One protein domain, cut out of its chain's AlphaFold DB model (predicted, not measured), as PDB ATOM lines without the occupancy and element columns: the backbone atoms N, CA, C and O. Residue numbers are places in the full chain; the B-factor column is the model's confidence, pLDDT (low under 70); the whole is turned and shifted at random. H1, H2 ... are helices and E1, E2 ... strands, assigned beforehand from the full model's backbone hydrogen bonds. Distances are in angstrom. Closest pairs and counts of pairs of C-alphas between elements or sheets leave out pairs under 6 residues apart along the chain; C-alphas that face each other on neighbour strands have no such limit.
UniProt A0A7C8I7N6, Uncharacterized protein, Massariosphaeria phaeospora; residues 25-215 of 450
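Overview. This is residues 25 to 215 of the 450 residues of an uncharacterized protein of Massariosphaeria phaeospora (UniProt A0A7C8I7N6). At one end of an elongated domain, a small sheet of three strands has H3 over one face, and beyond H3 stands a larger body of helices around H5. In that body H5, H6, H7 and H8 form an up-and-down bundle, H10 packs alongside H6 and H8, and H9 packs on residues 166 to 171 of H8 at the far end. The printed part has 191 residues, with ten named helices and three named strands in the order E1 E2 H1 H2 E3 H3 H4 H5 H6 H7 H8 H9 H10. The sheet, E2 E1 E3, is mixed and the class is mostly helix. The whole is compact, with a radius of gyration of the C-alphas of 17.2 A and spans of 56 by 31 by 29 A.

Arrangement. E1, residues 25 to 30, and E2, residues 33 to 39, form an antiparallel hairpin, with N 28 and O 35 2.8 A apart, within hydrogen-bond range. E3, residues 58 to 60, is parallel to E1, with N 29 and O 59 at 2.8 A. H3, residues 64 to 75, is on the sheet at a height of 9.5 A, making two layers, a helix on one face of a sheet. H3 touches H1, residues 41 to 45, at the C-alphas of Leu 74 and Val 43, 4.9 A apart. H1 and H2, residues 48 to 52, touch only at the corner, closest at C-alphas 44 and 51, 4.5 A. H5, residues 94 to 110, is the hub; it touches H3 at a steep tilt of 66 degrees, closest at C-alphas 104 and 66, 4.7 A. H5 and H6, residues 114 to 134, form a helical hairpin at 17 degrees, closest at C-alphas 105 and 117, 5.2 A. H7, residues 144 to 153, touches H5 at C-alphas 145 and 99, 5.8 A. H8, residues 160 to 171, only just touches H5, with 3 pairs of C-alphas within 8 A, the closest 161 and 102. H4, residues 84 to 88, touches H5 at C-alphas 87 and 97, 5.9 A. H10, residues 207 to 214, touches H8 at C-alphas 214 and 160, 4.9 A. H9, residues 186 to 202, touches H8 at a steep tilt of 57 degrees, closest at C-alphas 196 and 170, 5.3 A. Every O i to N i+4 pair is within hydrogen-bond range in each helix but H2, with 0 of 1, and 1 of 2 O i to N i+3 pairs.

Along the chain. E1 begins at C-alpha 25, (202.731, 141.119, 176.806). From first to last C-alpha E2 measures 19.2 A, H5 24.4 A, H6 30.2 A and H9 24.1 A. H10 ends at C-alpha 214, (174.856, 128.648, 165.980).

Size, cuts and confidence. The C-alphas of Asn 55 and Ala 201, the two farthest apart, are 56.5 A apart. The printed part has no cut, and the link from H8 to H9 is long, with 14 residues. Mean pLDDT of the printed part is 86.3; residues 86 to 92, 136 to 143, 156 and 175 to 184 are under 70.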
ATOM      1  N   ASN A  25     203.642 139.991 176.817       96.19
ATOM      2  CA  ASN A  25     202.731 141.119 176.806       96.19
ATOM      3  C   ASN A  25     202.310 141.405 175.356       96.19
ATOM      4  O   ASN A  25     203.172 141.495 174.480       96.19
ATOM      5  N   ILE A  26     201.010 141.546 175.109       96.00
ATOM      6  CA  ILE A  26     200.451 142.023 173.836       96.00
ATOM      7  C   ILE A  26     199.745 143.363 174.051       96.00
ATOM      8  O   ILE A  26     199.285 143.649 175.156       96.00
ATOM      9  N   SER A  27     199.608 144.153 172.992       95.62
ATOM     10  CA  SER A  27     198.740 145.337 172.989       95.62
ATOM     11  C   SER A  27     197.476 145.060 172.180       95.62
ATOM     12  O   SER A  27     197.541 144.430 171.125       95.62
ATOM     13  N   VAL A  28     196.332 145.560 172.634       95.31
ATOM     14  CA  VAL A  28     195.085 145.615 171.861       95.31
ATOM     15  C   VAL A  28     194.728 147.074 171.645       95.31
ATOM     16  O   VAL A  28     194.593 147.820 172.613       95.31
ATOM     17  N   LYS A  29     194.590 147.482 170.384       92.62
ATOM     18  CA  LYS A  29     194.361 148.863 169.979       92.62
ATOM     19  C   LYS A  29     193.039 148.995 169.230       92.62
ATOM     20  O   LYS A  29     192.821 148.321 168.225       92.62
ATOM     21  N   ASN A  30     192.192 149.910 169.686       88.50
ATOM     22  CA  ASN A  30     190.905 150.225 169.076       88.50
ATOM     23  C   ASN A  30     190.811 151.745 168.869       88.50
ATOM     24  O   ASN A  30     190.614 152.511 169.814       88.50
ATOM     25  N   GLY A  31     191.043 152.203 167.636       87.06
ATOM     26  CA  GLY A  31     191.155 153.630 167.322       87.06
ATOM     27  C   GLY A  31     192.285 154.321 168.099       87.06
ATOM     28  O   GLY A  31     193.469 154.093 167.830       87.06
ATOM     29  N   THR A  32     191.919 155.194 169.043       84.12
ATOM     30  CA  THR A  32     192.848 155.897 169.948       84.12
ATOM     31  C   THR A  32     193.140 155.145 171.244       84.12
ATOM     32  O   THR A  32     194.115 155.474 171.917       84.12
ATOM     33  N   GLU A  33     192.314 154.167 171.620       86.56
ATOM     34  CA  GLU A  33     192.510 153.382 172.838       86.56
ATOM     35  C   GLU A  33     193.533 152.270 172.594       86.56
ATOM     36  O   GLU A  33     193.571 151.667 171.520       86.56
ATOM     37  N   SER A  34     194.380 152.004 173.588       91.56
ATOM     38  CA  SER A  34     195.386 150.942 173.552       91.56
ATOM     39  C   SER A  34     195.547 150.356 174.947       91.56
ATOM     40  O   SER A  34     195.793 151.095 175.901       91.56
ATOM     41  N   GLU A  35     195.399 149.040 175.074       96.12
ATOM     42  CA  GLU A  35     195.497 148.332 176.346       96.12
ATOM     43  C   GLU A  35     196.482 147.161 176.283       96.12
ATOM     44  O   GLU A  35     196.513 146.388 175.328       96.12
ATOM     45  N   SER A  36     197.283 147.031 177.340       96.25
ATOM     46  CA  SER A  36     198.296 145.990 177.504       96.25
ATOM     47  C   SER A  36     197.688 144.756 178.180       96.25
ATOM     48  O   SER A  36     197.099 144.872 179.254       96.25
ATOM     49  N   ILE A  37     197.851 143.569 177.590       96.94
ATOM     50  CA  ILE A  37     197.331 142.302 178.122       96.94
ATOM     51  C   ILE A  37     198.468 141.281 178.225       96.94
ATOM     52  O   ILE A  37     199.130 140.949 177.243       96.94
ATOM     53  N   LEU A  38     198.668 140.745 179.431       97.12
ATOM     54  CA  LEU A  38     199.654 139.702 179.703       97.12
ATOM     55  C   LEU A  38     199.064 138.318 179.393       97.12
ATOM     56  O   LEU A  38     198.057 137.921 179.980       97.12
ATOM     57  N   LEU A  39     199.703 137.569 178.495       96.94
ATOM     58  CA  LEU A  39     199.332 136.196 178.159       96.94
ATOM     59  C   LEU A  39     200.143 135.212 179.010       96.94
ATOM     60  O   LEU A  39     201.375 135.194 178.942       96.94
ATOM     61  N   SER A  40     199.454 134.375 179.789       96.50
ATOM     62  CA  SER A  40     200.084 133.300 180.563       96.50
ATOM     63  C   SER A  40     200.587 132.165 179.647       96.50
ATOM     64  O   SER A  40     200.073 131.991 178.535       96.50
ATOM     65  N   PRO A  41     201.526 131.314 180.105       95.81
ATOM     66  CA  PRO A  41     201.919 130.109 179.373       95.81
ATOM     67  C   PRO A  41     200.742 129.171 179.058       95.81
ATOM     68  O   PRO A  41     200.714 128.546 177.998       95.81
ATOM     69  N   ARG A  42     199.738 129.111 179.945       95.62
ATOM     70  CA  ARG A  42     198.505 128.329 179.761       95.62
ATOM     71  C   ARG A  42     197.642 128.913 178.640       95.62
ATOM     72  O   ARG A  42     197.221 128.177 177.751       95.62
ATOM     73  N   VAL A  43     197.452 130.233 178.625       96.75
ATOM     74  CA  VAL A  43     196.720 130.950 177.565       96.75
ATOM     75  C   VAL A  43     197.381 130.755 176.200       96.75
ATOM     76  O   VAL A  43     196.691 130.514 175.210       96.75
ATOM     77  N   ARG A  44     198.720 130.791 176.146       95.44
ATOM     78  CA  ARG A  44     199.486 130.516 174.920       95.44
ATOM     79  C   ARG A  44     199.382 129.060 174.472       95.44
ATOM     80  O   ARG A  44     199.235 128.815 173.283       95.44
ATOM     81  N   ALA A  45     199.422 128.098 175.396       94.44
ATOM     82  CA  ALA A  45     199.252 126.680 175.073       94.44
ATOM     83  C   ALA A  45     197.840 126.350 174.545       94.44
ATOM     84  O   ALA A  45     197.697 125.474 173.695       94.44
ATOM     85  N   ASN A  46     196.815 127.075 175.004       94.94
ATOM     86  CA  ASN A  46     195.413 126.851 174.637       94.94
ATOM     87  C   ASN A  46     194.950 127.612 173.374       94.94
ATOM     88  O   ASN A  46     193.791 127.477 172.980       94.94
ATOM     89  N   CYS A  47     195.814 128.395 172.716       95.94
ATOM     90  CA  CYS A  47     195.496 129.083 171.461       95.94
ATOM     91  C   CYS A  47     196.689 129.073 170.493       95.94
ATOM     92  O   CYS A  47     197.725 129.688 170.742       95.94
ATOM     93  N   GLU A  48     196.516 128.435 169.332       92.81
ATOM     94  CA  GLU A  48     197.556 128.307 168.301       92.81
ATOM     95  C   GLU A  48     198.161 129.632 167.821       92.81
ATOM     96  O   GLU A  48     199.303 129.647 167.359       92.81
ATOM     97  N   ILE A  49     197.393 130.721 167.860       93.44
ATOM     98  CA  ILE A  49     197.865 132.050 167.466       93.44
ATOM     99  C   ILE A  49     198.732 132.622 168.591       93.44
ATOM    100  O   ILE A  49     199.876 132.987 168.338       93.44
ATOM    101  N   PHE A  50     198.255 132.596 169.841       95.12
ATOM    102  CA  PHE A  50     198.989 133.074 171.024       95.12
ATOM    103  C   PHE A  50     200.284 132.292 171.309       95.12
ATOM    104  O   PHE A  50     201.253 132.865 171.817       95.12
ATOM    105  N   ALA A  51     200.351 131.013 170.934       93.38
ATOM    106  CA  ALA A  51     201.597 130.249 170.935       93.38
ATOM    107  C   ALA A  51     202.679 130.906 170.054       93.38
ATOM    108  O   ALA A  51     203.829 131.027 170.477       93.38
ATOM    109  N   LYS A  52     202.295 131.375 168.857       92.56
ATOM    110  CA  LYS A  52     203.186 131.884 167.797       92.56
ATOM    111  C   LYS A  52     203.547 133.372 167.941       92.56
ATOM    112  O   LYS A  52     204.428 133.841 167.228       92.56
ATOM    113  N   LEU A  53     202.886 134.116 168.834       92.69
ATOM    114  CA  LEU A  53     203.171 135.540 169.054       92.69
ATOM    115  C   LEU A  53     204.499 135.778 169.783       92.69
ATOM    116  O   LEU A  53     204.966 134.941 170.561       92.69
ATOM    117  N   ILE A  54     205.048 136.977 169.582       92.69
ATOM    118  CA  ILE A  54     206.196 137.504 170.325       92.69
ATOM    119  C   ILE A  54     205.755 138.602 171.300       92.69
ATOM    120  O   ILE A  54     204.644 139.127 171.229       92.69
ATOM    121  N   ASN A  55     206.635 138.953 172.235       93.38
ATOM    122  CA  ASN A  55     206.387 140.047 173.167       93.38
ATOM    123  C   ASN A  55     206.304 141.392 172.422       93.38
ATOM    124  O   ASN A  55     207.183 141.708 171.623       93.38
ATOM    125  N   GLY A  56     205.265 142.181 172.694       92.62
ATOM    126  CA  GLY A  56     205.004 143.458 172.026       92.62
ATOM    127  C   GLY A  56     204.208 143.367 170.717       92.62
ATOM    128  O   GLY A  56     204.063 144.387 170.046       92.62
ATOM    129  N   THR A  57     203.680 142.195 170.337       94.44
ATOM    130  CA  THR A  57     202.686 142.097 169.251       94.44
ATOM    131  C   THR A  57     201.469 142.978 169.549       94.44
ATOM    132  O   THR A  57     200.954 142.966 170.669       94.44
ATOM    133  N   GLN A  58     200.979 143.698 168.536       95.56
ATOM    134  CA  GLN A  58     199.777 144.530 168.628       95.56
ATOM    135  C   GLN A  58     198.641 143.941 167.780       95.56
ATOM    136  O   GLN A  58     198.848 143.568 166.625       95.56
ATOM    137  N   PHE A  59     197.439 143.882 168.346       94.50
ATOM    138  CA  PHE A  59     196.188 143.614 167.635       94.50
ATOM    139  C   PHE A  59     195.469 144.936 167.380       94.50
ATOM    140  O   PHE A  59     195.214 145.674 168.330       94.50
ATOM    141  N   HIS A  60     195.114 145.217 166.130       92.69
ATOM    142  CA  HIS A  60     194.326 146.396 165.758       92.69
ATOM    143  C   HIS A  60     192.855 146.022 165.529       92.69
ATOM    144  O   HIS A  60     192.540 144.885 165.174       92.69
ATOM    145  N   ASP A  61     191.963 146.991 165.747       88.50
ATOM    146  CA  ASP A  61     190.509 146.929 165.510       88.50
ATOM    147  C   ASP A  61     189.754 145.846 166.313       88.50
ATOM    148  O   ASP A  61     188.618 145.476 165.992       88.50
ATOM    149  N   ALA A  62     190.378 145.360 167.391       90.62
ATOM    150  CA  ALA A  62     189.848 144.346 168.296       90.62
ATOM    151  C   ALA A  62     189.370 144.946 169.630       90.62
ATOM    152  O   ALA A  62     189.952 145.888 170.166       90.62
ATOM    153  N   ASP A  63     188.317 144.354 170.194       91.75
ATOM    154  CA  ASP A  63     187.755 144.727 171.494       91.75
ATOM    155  C   ASP A  63     188.638 144.185 172.640       91.75
ATOM    156  O   ASP A  63     188.817 142.974 172.799       91.75
ATOM    157  N   ALA A  64     189.198 145.088 173.453       93.56
ATOM    158  CA  ALA A  64     190.077 144.741 174.571       93.56
ATOM    159  C   ALA A  64     189.344 144.042 175.733       93.56
ATOM    160  O   ALA A  64     189.928 143.180 176.397       93.56
ATOM    161  N   ALA A  65     188.059 144.340 175.964       93.25
ATOM    162  CA  ALA A  65     187.244 143.647 176.963       93.25
ATOM    163  C   ALA A  65     186.901 142.220 176.501       93.25
ATOM    164  O   ALA A  65     186.971 141.270 177.292       93.25
ATOM    165  N   ALA A  66     186.635 142.042 175.206       94.94
ATOM    166  CA  ALA A  66     186.491 140.719 174.615       94.94
ATOM    167  C   ALA A  66     187.804 139.919 174.680       94.94
ATOM    168  O   ALA A  66     187.794 138.761 175.104       94.94
ATOM    169  N   MET A  67     188.946 140.542 174.355       96.69
ATOM    170  CA  MET A  67     190.262 139.896 174.436       96.69
ATOM    171  C   MET A  67     190.580 139.454 175.869       96.69
ATOM    172  O   MET A  67     190.920 138.293 176.085       96.69
ATOM    173  N   LYS A  68     190.392 140.333 176.865       96.19
ATOM    174  CA  LYS A  68     190.510 139.993 178.297       96.19
ATOM    175  C   LYS A  68     189.667 138.783 178.682       96.19
ATOM    176  O   LYS A  68     190.139 137.926 179.428       96.19
ATOM    177  N   THR A  69     188.435 138.704 178.181       96.19
ATOM    178  CA  THR A  69     187.531 137.594 178.496       96.19
ATOM    179  C   THR A  69     188.021 136.282 177.883       96.19
ATOM    180  O   THR A  69     188.060 135.267 178.575       96.19
ATOM    181  N   ILE A  70     188.469 136.293 176.622       97.00
ATOM    182  CA  ILE A  70     189.064 135.109 175.981       97.00
ATOM    183  C   ILE A  70     190.332 134.673 176.722       97.00
ATOM    184  O   ILE A  70     190.491 133.490 177.005       97.00
ATOM    185  N   VAL A  71     191.201 135.614 177.099       96.81
ATOM    186  CA  VAL A  71     192.410 135.337 177.888       96.81
ATOM    187  C   VAL A  71     192.053 134.696 179.234       96.81
ATOM    188  O   VAL A  71     192.603 133.647 179.553       96.81
ATOM    189  N   LYS A  72     191.079 135.233 179.981       95.69
ATOM    190  CA  LYS A  72     190.596 134.620 181.235       95.69
ATOM    191  C   LYS A  72     190.017 133.222 181.031       95.69
ATOM    192  O   LYS A  72     190.326 132.325 181.810       95.69
ATOM    193  N   HIS A  73     189.221 133.012 179.984       96.31
ATOM    194  CA  HIS A  73     188.658 131.699 179.680       96.31
ATOM    195  C   HIS A  73     189.756 130.670 179.357       96.31
ATOM    196  O   HIS A  73     189.787 129.591 179.946       96.31
ATOM    197  N   LEU A  74     190.724 131.028 178.505       96.06
ATOM    198  CA  LEU A  74     191.874 130.175 178.179       96.06
ATOM    199  C   LEU A  74     192.798 129.919 179.388       96.06
ATOM    200  O   LEU A  74     193.484 128.893 179.412       96.06
ATOM    201  N   ASP A  75     192.800 130.805 180.389       95.25
ATOM    202  CA  ASP A  75     193.513 130.628 181.663       95.25
ATOM    203  C   ASP A  75     192.706 129.850 182.725       95.25
ATOM    204  O   ASP A  75     193.286 129.405 183.716       95.25
ATOM    205  N   GLY A  76     191.403 129.616 182.510       93.50
ATOM    206  CA  GLY A  76     190.561 128.742 183.340       93.50
ATOM    207  C   GLY A  76     189.152 129.237 183.712       93.50
ATOM    208  O   GLY A  76     188.477 128.530 184.456       93.50
ATOM    209  N   ASP A  77     188.683 130.403 183.249       91.75
ATOM    210  CA  ASP A  77     187.288 130.844 183.464       91.75
ATOM    211  C   ASP A  77     186.312 130.116 182.521       91.75
ATOM    212  O   ASP A  77     185.860 130.650 181.507       91.75
ATOM    213  N   ASP A  78     185.977 128.871 182.855       87.69
ATOM    214  CA  ASP A  78     185.027 128.042 182.106       87.69
ATOM    215  C   ASP A  78     183.577 128.572 182.107       87.69
ATOM    216  O   ASP A  78     182.736 128.044 181.370       87.69
ATOM    217  N   ASP A  79     183.246 129.599 182.896       87.50
ATOM    218  CA  ASP A  79     181.870 130.096 183.035       87.50
ATOM    219  C   ASP A  79     181.653 131.523 182.513       87.50
ATOM    220  O   ASP A  79     180.523 132.001 182.542       87.50
ATOM    221  N   PHE A  80     182.686 132.186 181.979       90.81
ATOM    222  CA  PHE A  80     182.616 133.571 181.481       90.81
ATOM    223  C   PHE A  80     182.058 134.556 182.527       90.81
ATOM    224  O   PHE A  80     181.335 135.503 182.193       90.81
ATOM    225  N   LYS A  81     182.405 134.352 183.805       84.62
ATOM    226  CA  LYS A  81     181.901 135.122 184.966       84.62
ATOM    227  C   LYS A  81     182.130 136.618 184.799       84.62
ATOM    228  O   LYS A  81     181.336 137.450 185.237       84.62
ATOM    229  N   ASP A  82     183.207 136.957 184.095       80.88
ATOM    230  CA  ASP A  82     183.608 138.327 183.811       80.88
ATOM    231  C   ASP A  82     182.587 139.126 182.972       80.88
ATOM    232  O   ASP A  82     182.581 140.354 183.082       80.88
ATOM    233  N   ILE A  83     181.721 138.445 182.204       85.62
ATOM    234  CA  ILE A  83     180.591 139.015 181.446       85.62
ATOM    235  C   ILE A  83     179.252 138.604 182.069       85.62
ATOM    236  O   ILE A  83     178.372 139.446 182.250       85.62
ATOM    237  N   LEU A  84     179.069 137.312 182.354       83.69
ATOM    238  CA  LEU A  84     177.756 136.759 182.678       83.69
ATOM    239  C   LEU A  84     177.303 137.183 184.079       83.69
ATOM    240  O   LEU A  84     176.312 137.904 184.186       83.69
ATOM    241  N   ASP A  85     178.053 136.855 185.136       76.44
ATOM    242  CA  ASP A  85     177.665 137.190 186.516       76.44
ATOM    243  C   ASP A  85     177.447 138.703 186.698       76.44
ATOM    244  O   ASP A  85     176.454 139.134 187.288       76.44
ATOM    245  N   LYS A  86     178.331 139.534 186.126       68.12
ATOM    246  CA  LYS A  86     178.249 141.000 186.263       68.12
ATOM    247  C   LYS A  86     177.002 141.599 185.614       68.12
ATOM    248  O   LYS A  86     176.406 142.509 186.185       68.12
ATOM    249  N   ASN A  87     176.610 141.121 184.433       63.69
ATOM    250  CA  ASN A  87     175.491 141.703 183.690       63.69
ATOM    251  C   ASN A  87     174.132 141.078 184.069       63.69
ATOM    252  O   ASN A  87     173.127 141.789 184.115       63.69
ATOM    253  N   ILE A  88     174.080 139.771 184.365       63.75
ATOM    254  CA  ILE A  88     172.831 139.030 184.626       63.75
ATOM    255  C   ILE A  88     172.107 139.554 185.865       63.75
ATOM    256  O   ILE A  88     170.899 139.793 185.821       63.75
ATOM    257  N   PHE A  89     172.835 139.752 186.966       58.00
ATOM    258  CA  PHE A  89     172.244 140.205 188.227       58.00
ATOM    259  C   PHE A  89     172.026 141.723 188.281       58.00
ATOM    260  O   PHE A  89     171.186 142.187 189.049       58.00
ATOM    261  N   ALA A  90     172.703 142.498 187.424       59.88
ATOM    262  CA  ALA A  90     172.527 143.949 187.333       59.88
ATOM    263  C   ALA A  90     171.160 144.373 186.756       59.88
ATOM    264  O   ALA A  90     170.746 145.513 186.961       59.88
ATOM    265  N   LYS A  91     170.465 143.476 186.035       59.97
ATOM    266  CA  LYS A  91     169.158 143.641 185.350       59.97
ATOM    267  C   LYS A  91     169.053 144.730 184.272       59.97
ATOM    268  O   LYS A  91     168.296 144.554 183.325       59.97
ATOM    269  N   GLN A  92     169.778 145.839 184.404       58.69
ATOM    270  CA  GLN A  92     169.556 147.073 183.644       58.69
ATOM    271  C   GLN A  92     170.345 147.174 182.328       58.69
ATOM    272  O   GLN A  92     170.085 148.092 181.558       58.69
ATOM    273  N   ASN A  93     171.291 146.265 182.046       75.56
ATOM    274  CA  ASN A  93     172.200 146.405 180.898       75.56
ATOM    275  C   ASN A  93     172.239 145.184 179.960       75.56
ATOM    276  O   ASN A  93     173.289 144.624 179.645       75.56
ATOM    277  N   PHE A  94     171.055 144.774 179.498       79.06
ATOM    278  CA  PHE A  94     170.897 143.676 178.539       79.06
ATOM    279  C   PHE A  94     171.586 143.943 177.182       79.06
ATOM    280  O   PHE A  94     172.115 143.008 176.581       79.06
ATOM    281  N   ASN A  95     171.662 145.201 176.726       81.25
ATOM    282  CA  ASN A  95     172.380 145.548 175.489       81.25
ATOM    283  C   ASN A  95     173.875 145.297 175.611       81.25
ATOM    284  O   ASN A  95     174.442 144.635 174.744       81.25
ATOM    285  N   LYS A  96     174.500 145.756 176.705       84.62
ATOM    286  CA  LYS A  96     175.913 145.473 176.955       84.62
ATOM    287  C   LYS A  96     176.162 143.969 177.067       84.62
ATOM    288  O   LYS A  96     177.113 143.503 176.466       84.62
ATOM    289  N   LEU A  97     175.291 143.198 177.728       86.94
ATOM    290  CA  LEU A  97     175.414 141.732 177.750       86.94
ATOM    291  C   LEU A  97     175.417 141.129 176.335       86.94
ATOM    292  O   LEU A  97     176.275 140.308 176.024       86.94
ATOM    293  N   CYS A  98     174.489 141.542 175.470       89.25
ATOM    294  CA  CYS A  98     174.450 141.051 174.093       89.25
ATOM    295  C   CYS A  98     175.700 141.466 173.303       89.25
ATOM    296  O   CYS A  98     176.282 140.626 172.622       89.25
ATOM    297  N   LEU A  99     176.137 142.724 173.421       90.25
ATOM    298  CA  LEU A  99     177.347 143.237 172.770       90.25
ATOM    299  C   LEU A  99     178.605 142.507 173.262       90.25
ATOM    300  O   LEU A  99     179.337 141.974 172.437       90.25
ATOM    301  N   ASP A 100     178.803 142.391 174.578       91.56
ATOM    302  CA  ASP A 100     179.912 141.663 175.211       91.56
ATOM    303  C   ASP A 100     180.006 140.219 174.671       91.56
ATOM    304  O   ASP A 100     181.081 139.745 174.293       91.56
ATOM    305  N   VAL A 101     178.866 139.517 174.593       93.56
ATOM    306  CA  VAL A 101     178.786 138.147 174.063       93.56
ATOM    307  C   VAL A 101     179.092 138.101 172.564       93.56
ATOM    308  O   VAL A 101     179.827 137.214 172.130       93.56
ATOM    309  N   VAL A 102     178.569 139.035 171.761       94.00
ATOM    310  CA  VAL A 102     178.864 139.100 170.320       94.00
ATOM    311  C   VAL A 102     180.344 139.403 170.076       94.00
ATOM    312  O   VAL A 102     180.968 138.678 169.303       94.00
ATOM    313  N   SER A 103     180.933 140.396 170.752       93.88
ATOM    314  CA  SER A 103     182.360 140.728 170.636       93.88
ATOM    315  C   SER A 103     183.246 139.518 170.945       93.88
ATOM    316  O   SER A 103     184.135 139.192 170.158       93.88
ATOM    317  N   VAL A 104     182.986 138.795 172.045       95.88
ATOM    318  CA  VAL A 104     183.742 137.574 172.385       95.88
ATOM    319  C   VAL A 104     183.508 136.459 171.367       95.88
ATOM    320  O   VAL A 104     184.465 135.788 170.988       95.88
ATOM    321  N   TRP A 105     182.278 136.257 170.886       95.62
ATOM    322  CA  TRP A 105     181.989 135.216 169.894       95.62
ATOM    323  C   TRP A 105     182.689 135.480 168.553       95.62
ATOM    324  O   TRP A 105     183.226 134.550 167.947       95.62
ATOM    325  N   ILE A 106     182.726 136.740 168.109       93.38
ATOM    326  CA  ILE A 106     183.439 137.174 166.900       93.38
ATOM    327  C   ILE A 106     184.946 137.006 167.083       93.38
ATOM    328  O   ILE A 106     185.587 136.345 166.263       93.38
ATOM    329  N   LEU A 107     185.506 137.534 168.175       94.88
ATOM    330  CA  LEU A 107     186.944 137.498 168.434       94.88
ATOM    331  C   LEU A 107     187.460 136.065 168.631       94.88
ATOM    332  O   LEU A 107     188.525 135.717 168.127       94.88
ATOM    333  N   ALA A 108     186.679 135.191 169.272       95.31
ATOM    334  CA  ALA A 108     186.986 133.765 169.352       95.31
ATOM    335  C   ALA A 108     186.956 133.090 167.968       95.31
ATOM    336  O   ALA A 108     187.799 132.240 167.688       95.31
ATOM    337  N   GLY A 109     186.048 133.497 167.075       92.19
ATOM    338  CA  GLY A 109     186.030 133.045 165.680       92.19
ATOM    339  C   GLY A 109     187.279 133.471 164.904       92.19
ATOM    340  O   GLY A 109     187.940 132.630 164.293       92.19
ATOM    341  N   GLN A 110     187.658 134.750 164.994       91.31
ATOM    342  CA  GLN A 110     188.886 135.291 164.394       91.31
ATOM    343  C   GLN A 110     190.148 134.588 164.932       91.31
ATOM    344  O   GLN A 110     191.060 134.266 164.171       91.31
ATOM    345  N   LEU A 111     190.180 134.282 166.236       93.44
ATOM    346  CA  LEU A 111     191.268 133.546 166.889       93.44
ATOM    347  C   LEU A 111     191.235 132.020 166.650       93.44
ATOM    348  O   LEU A 111     192.118 131.311 167.137       93.44
ATOM    349  N   ARG A 112     190.260 131.511 165.881       92.19
ATOM    350  CA  ARG A 112     190.049 130.082 165.563       92.19
ATOM    351  C   ARG A 112     189.810 129.205 166.799       92.19
ATOM    352  O   ARG A 112     190.354 128.111 166.917       92.19
ATOM    353  N   LEU A 113     188.963 129.686 167.706       94.06
ATOM    354  CA  LEU A 113     188.624 129.069 168.990       94.06
ATOM    355  C   LEU A 113     187.146 128.599 169.032       94.06
ATOM    356  O   LEU A 113     186.343 129.136 169.805       94.06
ATOM    357  N   PRO A 114     186.742 127.589 168.229       92.81
ATOM    358  CA  PRO A 114     185.350 127.127 168.170       92.81
ATOM    359  C   PRO A 114     184.880 126.498 169.492       92.81
ATOM    360  O   PRO A 114     183.700 126.553 169.829       92.81
ATOM    361  N   ASN A 115     185.797 125.950 170.294       93.06
ATOM    362  CA  ASN A 115     185.534 125.516 171.667       93.06
ATOM    363  C   ASN A 115     185.027 126.674 172.549       93.06
ATOM    364  O   ASN A 115     184.050 126.497 173.274       93.06
ATOM    365  N   VAL A 116     185.646 127.852 172.438       95.12
ATOM    366  CA  VAL A 116     185.304 129.059 173.208       95.12
ATOM    367  C   VAL A 116     183.966 129.627 172.740       95.12
ATOM    368  O   VAL A 116     183.091 129.877 173.566       95.12
ATOM    369  N   GLN A 117     183.750 129.714 171.421       94.44
ATOM    370  CA  GLN A 117     182.453 130.081 170.833       94.44
ATOM    371  C   GLN A 117     181.322 129.160 171.327       94.44
ATOM    372  O   GLN A 117     180.293 129.630 171.811       94.44
ATOM    373  N   ASN A 118     181.526 127.840 171.272       94.62
ATOM    374  CA  ASN A 118     180.529 126.857 171.693       94.62
ATOM    375  C   ASN A 118     180.290 126.847 173.213       94.62
ATOM    376  O   ASN A 118     179.166 126.589 173.646       94.62
ATOM    377  N   ARG A 119     181.317 127.099 174.040       94.81
ATOM    378  CA  ARG A 119     181.165 127.199 175.504       94.81
ATOM    379  C   ARG A 119     180.401 128.470 175.877       94.81
ATOM    380  O   ARG A 119     179.485 128.376 176.690       94.81
ATOM    381  N   LEU A 120     180.691 129.605 175.235       95.38
ATOM    382  CA  LEU A 120     179.969 130.862 175.446       95.38
ATOM    383  C   LEU A 120     178.474 130.716 175.132       95.38
ATOM    384  O   LEU A 120     177.642 131.021 175.982       95.38
ATOM    385  N   LEU A 121     178.124 130.170 173.959       94.62
ATOM    386  CA  LEU A 121     176.725 129.930 173.575       94.62
ATOM    387  C   LEU A 121     175.992 129.018 174.575       94.62
ATOM    388  O   LEU A 121     174.835 129.273 174.901       94.62
ATOM    389  N   LYS A 122     176.667 127.981 175.096       93.75
ATOM    390  CA  LYS A 122     176.117 127.084 176.130       93.75
ATOM    391  C   LYS A 122     175.825 127.811 177.441       93.75
ATOM    392  O   LYS A 122     174.749 127.610 177.998       93.75
ATOM    393  N   GLN A 123     176.739 128.659 177.912       93.31
ATOM    394  CA  GLN A 123     176.521 129.419 179.143       93.31
ATOM    395  C   GLN A 123     175.417 130.469 178.962       93.31
ATOM    396  O   GLN A 123     174.500 130.535 179.773       93.31
ATOM    397  N   VAL A 124     175.415 131.210 177.849       92.19
ATOM    398  CA  VAL A 124     174.356 132.189 177.539       92.19
ATOM    399  C   VAL A 124     172.978 131.520 177.447       92.19
ATOM    400  O   VAL A 124     172.011 132.054 177.986       92.19
ATOM    401  N   PHE A 125     172.879 130.324 176.858       92.31
ATOM    402  CA  PHE A 125     171.636 129.544 176.824       92.31
ATOM    403  C   PHE A 125     171.193 129.043 178.216       92.31
ATOM    404  O   PHE A 125     170.002 129.055 178.530       92.31
ATOM    405  N   HIS A 126     172.128 128.660 179.090       90.31
ATOM    406  CA  HIS A 126     171.816 128.325 180.485       90.31
ATOM    407  C   HIS A 126     171.278 129.549 181.255       90.31
ATOM    408  O   HIS A 126     170.242 129.477 181.920       90.31
ATOM    409  N   CYS A 127     171.925 130.705 181.093       87.62
ATOM    410  CA  CYS A 127     171.501 131.973 181.686       87.62
ATOM    411  C   CYS A 127     170.144 132.463 181.150       87.62
ATOM    412  O   CYS A 127     169.357 133.028 181.906       87.62
ATOM    413  N   TYR A 128     169.842 132.201 179.876       89.06
ATOM    414  CA  TYR A 128     168.542 132.455 179.252       89.06
ATOM    415  C   TYR A 128     167.405 131.665 179.924       89.06
ATOM    416  O   TYR A 128     166.380 132.250 180.271       89.06
ATOM    417  N   GLY A 129     167.604 130.367 180.192       88.31
ATOM    418  CA  GLY A 129     166.620 129.549 180.914       88.31
ATOM    419  C   GLY A 129     166.358 130.060 182.338       88.31
ATOM    420  O   GLY A 129     165.211 130.135 182.780       88.31
ATOM    421  N   TYR A 130     167.409 130.511 183.035       83.31
ATOM    422  CA  TYR A 130     167.260 131.183 184.329       83.31
ATOM    423  C   TYR A 130     166.500 132.517 184.208       83.31
ATOM    424  O   TYR A 130     165.634 132.808 185.035       83.31
ATOM    425  N   ALA A 131     166.768 133.315 183.168       81.75
ATOM    426  CA  ALA A 131     166.087 134.586 182.928       81.75
ATOM    427  C   ALA A 131     164.585 134.411 182.640       81.75
ATOM    428  O   ALA A 131     163.789 135.191 183.168       81.75
ATOM    429  N   GLN A 132     164.197 133.374 181.880       82.62
ATOM    430  CA  GLN A 132     162.794 132.990 181.671       82.62
ATOM    431  C   GLN A 132     162.100 132.619 182.989       82.62
ATOM    432  O   GLN A 132     161.023 133.136 183.276       82.62
ATOM    433  N   TYR A 133     162.711 131.754 183.808       81.62
ATOM    434  CA  TYR A 133     162.104 131.296 185.064       81.62
ATOM    435  C   TYR A 133     161.999 132.411 186.118       81.62
ATOM    436  O   TYR A 133     160.971 132.560 186.774       81.62
ATOM    437  N   ALA A 134     163.054 133.213 186.280       76.25
ATOM    438  CA  ALA A 134     163.139 134.238 187.320       76.25
ATOM    439  C   ALA A 134     162.553 135.608 186.912       76.25
ATOM    440  O   ALA A 134     162.562 136.534 187.727       76.25
ATOM    441  N   GLY A 135     162.118 135.781 185.655       71.00
ATOM    442  CA  GLY A 135     161.671 137.070 185.105       71.00
ATOM    443  C   GLY A 135     162.716 138.186 185.243       71.00
ATOM    444  O   GLY A 135     162.381 139.345 185.488       71.00
ATOM    445  N   ALA A 136     164.002 137.826 185.204       62.66
ATOM    446  CA  ALA A 136     165.062 138.646 185.787       62.66
ATOM    447  C   ALA A 136     165.559 139.796 184.892       62.66
ATOM    448  O   ALA A 136     166.120 140.754 185.422       62.66
ATOM    449  N   TRP A 137     165.388 139.713 183.569       68.88
ATOM    450  CA  TRP A 137     165.979 140.656 182.606       68.88
ATOM    451  C   TRP A 137     164.966 141.695 182.115       68.88
ATOM    452  O   TRP A 137     164.267 141.486 181.128       68.88
ATOM    453  N   THR A 138     164.922 142.845 182.786       64.94
ATOM    454  CA  THR A 138     164.088 143.995 182.403       64.94
ATOM    455  C   THR A 138     164.936 145.068 181.722       64.94
ATOM    456  O   THR A 138     165.534 145.910 182.392       64.94
ATOM    457  N   GLY A 139     164.989 145.047 180.391       67.75
ATOM    458  CA  GLY A 139     165.792 145.982 179.596       67.75
ATOM    459  C   GLY A 139     165.082 146.457 178.332       67.75
ATOM    460  O   GLY A 139     163.989 145.993 178.006       67.75
ATOM    461  N   SER A 140     165.718 147.371 177.599       68.81
ATOM    462  CA  SER A 140     165.292 147.759 176.253       68.81
ATOM    463  C   SER A 140     166.376 147.496 175.228       68.81
ATOM    464  O   SER A 140     167.519 147.848 175.488       68.81
ATOM    465  N   ILE A 141     166.017 146.949 174.065       67.69
ATOM    466  CA  ILE A 141     166.990 146.685 172.995       67.69
ATOM    467  C   ILE A 141     167.256 147.940 172.168       67.69
ATOM    468  O   ILE A 141     166.316 148.635 171.770       67.69
ATOM    469  N   GLU A 142     168.534 148.197 171.910       69.12
ATOM    470  CA  GLU A 142     169.036 149.291 171.075       69.12
ATOM    471  C   GLU A 142     169.592 148.766 169.741       69.12
ATOM    472  O   GLU A 142     169.753 147.563 169.525       69.12
ATOM    473  N   SER A 143     169.804 149.688 168.806       64.50
ATOM    474  CA  SER A 143     170.176 149.441 167.407       64.50
ATOM    475  C   SER A 143     171.501 148.689 167.264       64.50
ATOM    476  O   SER A 143     171.658 147.801 166.420       64.50
ATOM    477  N   ASP A 144     172.438 149.084 168.121       79.94
ATOM    478  CA  ASP A 144     173.881 148.963 167.972       79.94
ATOM    479  C   ASP A 144     174.324 147.508 167.826       79.94
ATOM    480  O   ASP A 144     175.187 147.207 167.008       79.94
ATOM    481  N   LEU A 145     173.663 146.584 168.532       86.56
ATOM    482  CA  LEU A 145     173.933 145.147 168.472       86.56
ATOM    483  C   LEU A 145     173.882 144.596 167.041       86.56
ATOM    484  O   LEU A 145     174.781 143.876 166.610       86.56
ATOM    485  N   PHE A 146     172.820 144.915 166.300       87.12
ATOM    486  CA  PHE A 146     172.582 144.319 164.988       87.12
ATOM    487  C   PHE A 146     173.386 144.995 163.880       87.12
ATOM    488  O   PHE A 146     173.797 144.327 162.933       87.12
ATOM    489  N   ASP A 147     173.632 146.300 163.986       86.38
ATOM    490  CA  ASP A 147     174.480 146.984 163.012       86.38
ATOM    491  C   ASP A 147     175.983 146.777 163.293       86.38
ATOM    492  O   ASP A 147     176.735 146.689 162.326       86.38
ATOM    493  N   TYR A 148     176.410 146.517 164.540       87.75
ATOM    494  CA  TYR A 148     177.759 146.020 164.866       87.75
ATOM    495  C   TYR A 148     178.040 144.651 164.226       87.75
ATOM    496  O   TYR A 148     179.073 144.469 163.581       87.75
ATOM    497  N   ILE A 149     177.103 143.695 164.308       88.19
ATOM    498  CA  ILE A 149     177.251 142.398 163.619       88.19
ATOM    499  C   ILE A 149     177.414 142.615 162.103       88.19
ATOM    500  O   ILE A 149     178.328 142.070 161.484       88.19
ATOM    501  N   ARG A 150     176.577 143.461 161.492       86.69
ATOM    502  CA  ARG A 150     176.630 143.754 160.044       86.69
ATOM    503  C   ARG A 150     177.834 144.598 159.626       86.69
ATOM    504  O   ARG A 150     178.164 144.622 158.442       86.69
ATOM    505  N   GLU A 151     178.485 145.292 160.553       87.56
ATOM    506  CA  GLU A 151     179.795 145.904 160.330       87.56
ATOM    507  C   GLU A 151     180.877 144.821 160.245       87.56
ATOM    508  O   GLU A 151     181.640 144.804 159.285       87.56
ATOM    509  N   LYS A 152     180.913 143.877 161.198       85.94
ATOM    510  CA  LYS A 152     181.975 142.858 161.270       85.94
ATOM    511  C   LYS A 152     181.861 141.729 160.235       85.94
ATOM    512  O   LYS A 152     182.888 141.135 159.911       85.94
ATOM    513  N   PHE A 153     180.660 141.442 159.721       83.19
ATOM    514  CA  PHE A 153     180.397 140.386 158.722       83.19
ATOM    515  C   PHE A 153     179.926 140.895 157.346       83.19
ATOM    516  O   PHE A 153     179.782 140.104 156.414       83.19
ATOM    517  N   GLY A 154     179.683 142.200 157.202       80.12
ATOM    518  CA  GLY A 154     179.141 142.804 155.986       80.12
ATOM    519  C   GLY A 154     177.612 142.939 155.971       80.12
ATOM    520  O   GLY A 154     176.859 142.200 156.608       80.12
ATOM    521  N   ARG A 155     177.124 143.931 155.218       75.75
ATOM    522  CA  ARG A 155     175.691 144.248 155.124       75.75
ATOM    523  C   ARG A 155     174.965 143.243 154.228       75.75
ATOM    524  O   ARG A 155     175.310 143.112 153.060       75.75
ATOM    525  N   GLY A 156     173.896 142.641 154.748       66.38
ATOM    526  CA  GLY A 156     172.990 141.783 153.975       66.38
ATOM    527  C   GLY A 156     173.275 140.283 154.063       66.38
ATOM    528  O   GLY A 156     172.610 139.524 153.368       66.38
ATOM    529  N   VAL A 157     174.208 139.845 154.916       72.69
ATOM    530  CA  VAL A 157     174.342 138.427 155.277       72.69
ATOM    531  C   VAL A 157     173.773 138.205 156.674       72.69
ATOM    532  O   VAL A 157     174.240 138.811 157.634       72.69
ATOM    533  N   GLU A 158     172.769 137.337 156.790       75.56
ATOM    534  CA  GLU A 158     172.277 136.882 158.089       75.56
ATOM    535  C   GLU A 158     173.313 135.932 158.708       75.56
ATOM    536  O   GLU A 158     173.673 134.914 158.116       75.56
ATOM    537  N   THR A 159     173.808 136.258 159.901       85.88
ATOM    538  CA  THR A 159     174.825 135.442 160.577       85.88
ATOM    539  C   THR A 159     174.204 134.498 161.604       85.88
ATOM    540  O   THR A 159     173.174 134.796 162.210       85.88
ATOM    541  N   LYS A 160     174.880 133.375 161.879       89.50
ATOM    542  CA  LYS A 160     174.521 132.446 162.967       89.50
ATOM    543  C   LYS A 160     174.305 133.161 164.309       89.50
ATOM    544  O   LYS A 160     173.311 132.906 164.987       89.50
ATOM    545  N   ILE A 161     175.205 134.085 164.654       92.00
ATOM    546  CA  ILE A 161     175.138 134.845 165.907       92.00
ATOM    547  C   ILE A 161     174.012 135.895 165.892       92.00
ATOM    548  O   ILE A 161     173.337 136.063 166.905       92.00
ATOM    549  N   GLU A 162     173.713 136.525 164.748       91.50
ATOM    550  CA  GLU A 162     172.524 137.379 164.588       91.50
ATOM    551  C   GLU A 162     171.233 136.580 164.788       91.50
ATOM    552  O   GLU A 162     170.355 137.024 165.531       91.50
ATOM    553  N   ARG A 163     171.121 135.379 164.203       91.31
ATOM    554  CA  ARG A 163     169.962 134.492 164.392       91.31
ATOM    555  C   ARG A 163     169.797 134.074 165.853       91.31
ATOM    556  O   ARG A 163     168.687 134.163 166.380       91.31
ATOM    557  N   PHE A 164     170.884 133.667 166.513       93.88
ATOM    558  CA  PHE A 164     170.905 133.318 167.938       93.88
ATOM    559  C   PHE A 164     170.427 134.480 168.818       93.88
ATOM    560  O   PHE A 164     169.490 134.316 169.598       93.88
ATOM    561  N   MET A 165     170.995 135.677 168.632       93.00
ATOM    562  CA  MET A 165     170.588 136.878 169.367       93.00
ATOM    563  C   MET A 165     169.123 137.244 169.097       93.00
ATOM    564  O   MET A 165     168.393 137.563 170.032       93.00
ATOM    565  N   THR A 166     168.660 137.130 167.848       92.00
ATOM    566  CA  THR A 166     167.260 137.407 167.472       92.00
ATOM    567  C   THR A 166     166.282 136.477 168.205       92.00
ATOM    568  O   THR A 166     165.272 136.946 168.729       92.00
ATOM    569  N   HIS A 167     166.590 135.178 168.308       93.69
ATOM    570  CA  HIS A 167     165.746 134.216 169.028       93.69
ATOM    571  C   HIS A 167     165.791 134.421 170.547       93.69
ATOM    572  O   HIS A 167     164.740 134.410 171.185       93.69
ATOM    573  N   MET A 168     166.971 134.693 171.116       91.69
ATOM    574  CA  MET A 168     167.129 135.018 172.541       91.69
ATOM    575  C   MET A 168     166.288 136.242 172.935       91.69
ATOM    576  O   MET A 168     165.610 136.250 173.960       91.69
ATOM    577  N   ILE A 169     166.300 137.266 172.080       89.75
ATOM    578  CA  ILE A 169     165.500 138.486 172.214       89.75
ATOM    579  C   ILE A 169     163.998 138.181 172.133       89.75
ATOM    580  O   ILE A 169     163.235 138.634 172.987       89.75
ATOM    581  N   ALA A 170     163.563 137.404 171.138       89.94
ATOM    582  CA  ALA A 170     162.156 137.054 170.961       89.94
ATOM    583  C   ALA A 170     161.611 136.229 172.143       89.94
ATOM    584  O   ALA A 170     160.532 136.521 172.659       89.94
ATOM    585  N   GLY A 171     162.374 135.247 172.628       89.31
ATOM    586  CA  GLY A 171     161.982 134.391 173.748       89.31
ATOM    587  C   GLY A 171     161.992 135.066 175.128       89.31
ATOM    588  O   GLY A 171     161.322 134.583 176.042       89.31
ATOM    589  N   LEU A 172     162.673 136.211 175.277       87.44
ATOM    590  CA  LEU A 172     162.627 137.059 176.481       87.44
ATOM    591  C   LEU A 172     161.751 138.315 176.332       87.44
ATOM    592  O   LEU A 172     161.689 139.133 177.250       87.44
ATOM    593  N   SER A 173     161.025 138.467 175.221       79.56
ATOM    594  CA  SER A 173     160.165 139.631 174.921       79.56
ATOM    595  C   SER A 173     159.111 139.976 175.986       79.56
ATOM    596  O   SER A 173     158.712 141.132 176.096       79.56
ATOM    597  N   LYS A 174     158.699 139.007 176.818       72.38
ATOM    598  CA  LYS A 174     157.808 139.225 177.976       72.38
ATOM    599  C   LYS A 174     158.436 140.101 179.073       72.38
ATOM    600  O   LYS A 174     157.712 140.649 179.899       72.38
ATOM    601  N   TYR A 175     159.762 140.235 179.070       69.31
ATOM    602  CA  TYR A 175     160.555 140.995 180.041       69.31
ATOM    603  C   TYR A 175     161.387 142.106 179.370       69.31
ATOM    604  O   TYR A 175     161.645 143.146 179.979       69.31
ATOM    605  N   VAL A 176     161.771 141.917 178.100       63.41
ATOM    606  CA  VAL A 176     162.604 142.848 177.328       63.41
ATOM    607  C   VAL A 176     161.767 143.674 176.346       63.41
ATOM    608  O   VAL A 176     161.214 143.165 175.371       63.41
ATOM    609  N   VAL A 177     161.735 144.991 176.555       65.81
ATOM    610  CA  VAL A 177     160.983 145.933 175.718       65.81
ATOM    611  C   VAL A 177     161.783 146.280 174.463       65.81
ATOM    612  O   VAL A 177     162.693 147.109 174.501       65.81
ATOM    613  N   VAL A 178     161.414 145.711 173.313       63.06
ATOM    614  CA  VAL A 178     161.971 146.133 172.016       63.06
ATOM    615  C   VAL A 178     161.482 147.554 171.695       63.06
ATOM    616  O   VAL A 178     160.399 147.758 171.137       63.06
ATOM    617  N   ARG A 179     162.254 148.569 172.104       59.84
ATOM    618  CA  ARG A 179     161.930 149.976 171.841       59.84
ATOM    619  C   ARG A 179     161.970 150.238 170.337       59.84
ATOM    620  O   ARG A 179     162.796 149.692 169.610       59.84
ATOM    621  N   LYS A 180     161.101 151.139 169.868       51.50
ATOM    622  CA  LYS A 180     161.190 151.711 168.517       51.50
ATOM    623  C   LYS A 180     162.369 152.693 168.447       51.50
ATOM    624  O   LYS A 180     162.150 153.901 168.361       51.50
ATOM    625  N   SER A 181     163.600 152.183 168.490       50.53
ATOM    626  CA  SER A 181     164.724 152.933 167.926       50.53
ATOM    627  C   SER A 181     164.422 153.236 166.453       50.53
ATOM    628  O   SER A 181     163.753 152.450 165.776       50.53
ATOM    629  N   ARG A 182     164.893 154.383 165.956       49.41
ATOM    630  CA  ARG A 182     164.793 154.721 164.531       49.41
ATOM    631  C   ARG A 182     165.775 153.923 163.673       49.41
ATOM    632  O   ARG A 182     165.517 153.796 162.479       49.41
ATOM    633  N   GLU A 183     166.854 153.388 164.252       52.22
ATOM    634  CA  GLU A 183     167.870 152.645 163.495       52.22
ATOM    635  C   GLU A 183     167.693 151.117 163.540       52.22
ATOM    636  O   GLU A 183     168.093 150.444 162.591       52.22
ATOM    637  N   LEU A 184     167.038 150.550 164.570       61.34
ATOM    638  CA  LEU A 184     166.733 149.111 164.612       61.34
ATOM    639  C   LEU A 184     165.716 148.777 163.509       61.34
ATOM    640  O   LEU A 184     164.503 148.934 163.666       61.34
ATOM    641  N   ARG A 185     166.260 148.371 162.356       72.12
ATOM    642  CA  ARG A 185     165.569 148.322 161.062       72.12
ATOM    643  C   ARG A 185     164.235 147.588 161.158       72.12
ATOM    644  O   ARG A 185     164.150 146.503 161.734       72.12
ATOM    645  N   VAL A 186     163.212 148.169 160.527       77.56
ATOM    646  CA  VAL A 186     161.817 147.686 160.546       77.56
ATOM    647  C   VAL A 186     161.714 146.196 160.197       77.56
ATOM    648  O   VAL A 186     160.928 145.483 160.807       77.56
ATOM    649  N   GLU A 187     162.557 145.730 159.277       81.88
ATOM    650  CA  GLU A 187     162.794 144.325 158.929       81.88
ATOM    651  C   GLU A 187     163.092 143.438 160.154       81.88
ATOM    652  O   GLU A 187     162.256 142.617 160.522       81.88
ATOM    653  N   LYS A 188     164.215 143.661 160.856       85.50
ATOM    654  CA  LYS A 188     164.607 142.887 162.050       85.50
ATOM    655  C   LYS A 188     163.598 143.039 163.197       85.50
ATOM    656  O   LYS A 188     163.342 142.087 163.928       85.50
ATOM    657  N   LEU A 189     162.962 144.206 163.337       83.25
ATOM    658  CA  LEU A 189     161.881 144.407 164.312       83.25
ATOM    659  C   LEU A 189     160.633 143.562 163.990       83.25
ATOM    660  O   LEU A 189     159.962 143.075 164.902       83.25
ATOM    661  N   ASN A 190     160.308 143.385 162.709       86.56
ATOM    662  CA  ASN A 190     159.205 142.535 162.265       86.56
ATOM    663  C   ASN A 190     159.562 141.045 162.354       86.56
ATOM    664  O   ASN A 190     158.708 140.253 162.732       86.56
ATOM    665  N   GLU A 191     160.815 140.673 162.091       89.81
ATOM    666  CA  GLU A 191     161.349 139.321 162.290       89.81
ATOM    667  C   GLU A 191     161.254 138.886 163.762       89.81
ATOM    668  O   GLU A 191     160.675 137.843 164.060       89.81
ATOM    669  N   ILE A 192     161.705 139.732 164.700       89.62
ATOM    670  CA  ILE A 192     161.560 139.494 166.146       89.62
ATOM    671  C   ILE A 192     160.082 139.290 166.511       89.62
ATOM    672  O   ILE A 192     159.744 138.326 167.193       89.62
ATOM    673  N   ARG A 193     159.177 140.152 166.024       88.25
ATOM    674  CA  ARG A 193     157.723 140.006 166.246       88.25
ATOM    675  C   ARG A 193     157.145 138.730 165.646       88.25
ATOM    676  O   ARG A 193     156.242 138.154 166.241       88.25
ATOM    677  N   HIS A 194     157.638 138.300 164.488       91.50
ATOM    678  CA  HIS A 194     157.195 137.068 163.849       91.50
ATOM    679  C   HIS A 194     157.603 135.842 164.675       91.50
ATOM    680  O   HIS A 194     156.766 134.976 164.906       91.50
ATOM    681  N   ILE A 195     158.831 135.814 165.208       92.75
ATOM    682  CA  ILE A 195     159.294 134.750 166.113       92.75
ATOM    683  C   ILE A 195     158.499 134.764 167.430       92.75
ATOM    684  O   ILE A 195     158.116 133.701 167.908       92.75
ATOM    685  N   ILE A 196     158.178 135.939 167.990       89.94
ATOM    686  CA  ILE A 196     157.298 136.053 169.172       89.94
ATOM    687  C   ILE A 196     155.923 135.437 168.877       89.94
ATOM    688  O   ILE A 196     155.505 134.523 169.581       89.94
ATOM    689  N   ALA A 197     155.256 135.878 167.806       88.94
ATOM    690  CA  ALA A 197     153.934 135.380 167.431       88.94
ATOM    691  C   ALA A 197     153.939 133.879 167.083       88.94
ATOM    692  O   ALA A 197     152.974 133.177 167.375       88.94
ATOM    693  N   MET A 198     155.028 133.368 166.495       91.88
ATOM    694  CA  MET A 198     155.225 131.937 166.254       91.88
ATOM    695  C   MET A 198     155.334 131.166 167.575       91.88
ATOM    696  O   MET A 198     154.580 130.218 167.770       91.88
ATOM    697  N   ASN A 199     156.210 131.595 168.491       90.44
ATOM    698  CA  ASN A 199     156.387 130.964 169.803       90.44
ATOM    699  C   ASN A 199     155.079 130.972 170.623       90.44
ATOM    700  O   ASN A 199     154.785 130.014 171.336       90.44
ATOM    701  N   GLU A 200     154.280 132.042 170.524       89.06
ATOM    702  CA  GLU A 200     152.959 132.143 171.158       89.06
ATOM    703  C   GLU A 200     151.920 131.217 170.508       89.06
ATOM    704  O   GLU A 200     151.143 130.585 171.222       89.06
ATOM    705  N   ALA A 201     151.923 131.089 169.177       92.38
ATOM    706  CA  ALA A 201     150.982 130.241 168.443       92.38
ATOM    707  C   ALA A 201     151.277 128.734 168.563       92.38
ATOM    708  O   ALA A 201     150.349 127.928 168.527       92.38
ATOM    709  N   THR A 202     152.547 128.334 168.696       92.75
ATOM    710  CA  THR A 202     152.942 126.921 168.844       92.75
ATOM    711  C   THR A 202     153.098 126.479 170.297       92.75
ATOM    712  O   THR A 202     153.111 125.279 170.567       92.75
ATOM    713  N   GLY A 203     153.280 127.419 171.231       90.00
ATOM    714  CA  GLY A 203     153.702 127.122 172.601       90.00
ATOM    715  C   GLY A 203     155.146 126.611 172.712       90.00
ATOM    716  O   GLY A 203     155.534 126.121 173.772       90.00
ATOM    717  N   THR A 204     155.949 126.698 171.643       89.81
ATOM    718  CA  THR A 204     157.333 126.199 171.600       89.81
ATOM    719  C   THR A 204     158.334 127.338 171.480       89.81
ATOM    720  O   THR A 204     158.193 128.205 170.625       89.81
ATOM    721  N   ASP A 205     159.407 127.277 172.256       89.88
ATOM    722  CA  ASP A 205     160.520 128.214 172.149       89.88
ATOM    723  C   ASP A 205     161.492 127.802 171.025       89.88
ATOM    724  O   ASP A 205     162.020 126.689 171.034       89.88
ATOM    725  N   GLY A 206     161.750 128.692 170.061       90.75
ATOM    726  CA  GLY A 206     162.739 128.478 168.996       90.75
ATOM    727  C   GLY A 206     164.211 128.582 169.435       90.75
ATOM    728  O   GLY A 206     165.102 128.168 168.688       90.75
ATOM    729  N   MET A 207     164.505 129.100 170.634       93.00
ATOM    730  CA  MET A 207     165.876 129.342 171.106       93.00
ATOM    731  C   MET A 207     166.798 128.098 171.129       93.00
ATOM    732  O   MET A 207     167.953 128.228 170.715       93.00
ATOM    733  N   PRO A 208     166.354 126.878 171.507       93.50
ATOM    734  CA  PRO A 208     167.198 125.679 171.430       93.50
ATOM    735  C   PRO A 208     167.613 125.330 169.991       93.50
ATOM    736  O   PRO A 208     168.728 124.867 169.756       93.50
ATOM    737  N   VAL A 209     166.743 125.590 169.007       91.25
ATOM    738  CA  VAL A 209     167.040 125.364 167.582       91.25
ATOM    739  C   VAL A 209     168.050 126.396 167.082       91.25
ATOM    740  O   VAL A 209     169.025 126.032 166.423       91.25
ATOM    741  N   ALA A 210     167.876 127.669 167.450       92.38
ATOM    742  CA  ALA A 210     168.824 128.731 167.121       92.38
ATOM    743  C   ALA A 210     170.206 128.499 167.760       92.38
ATOM    744  O   ALA A 210     171.227 128.710 167.107       92.38
ATOM    745  N   MET A 211     170.254 127.987 168.995       93.12
ATOM    746  CA  MET A 211     171.493 127.551 169.645       93.12
ATOM    747  C   MET A 211     172.202 126.459 168.836       93.12
ATOM    748  O   MET A 211     173.386 126.607 168.542       93.12
ATOM    749  N   LEU A 212     171.496 125.389 168.450       89.75
ATOM    750  CA  LEU A 212     172.073 124.285 167.674       89.75
ATOM    751  C   LEU A 212     172.583 124.742 166.298       89.75
ATOM    752  O   LEU A 212     173.659 124.318 165.883       89.75
ATOM    753  N   GLN A 213     171.865 125.644 165.620       89.44
ATOM    754  CA  GLN A 213     172.307 126.244 164.352       89.44
ATOM    755  C   GLN A 213     173.533 127.163 164.508       89.44
ATOM    756  O   GLN A 213     174.282 127.348 163.547       89.44
ATOM    757  N   CYS A 214     173.751 127.731 165.698       89.38
ATOM    758  CA  CYS A 214     174.856 128.648 165.980       89.38
ATOM    759  C   CYS A 214     176.153 127.950 166.439       89.38
ATOM    760  O   CYS A 214     177.188 128.610 166.559       89.38
ATOM    761  N   LEU A 215     176.133 126.632 166.674       88.56
ATOM    762  CA  LEU A 215     177.340 125.871 167.005       88.56
ATOM    763  C   LEU A 215     178.332 125.830 165.826       88.56
ATOM    764  O   LEU A 215     177.954 125.802 164.651       88.56
TER     765      LEU A 215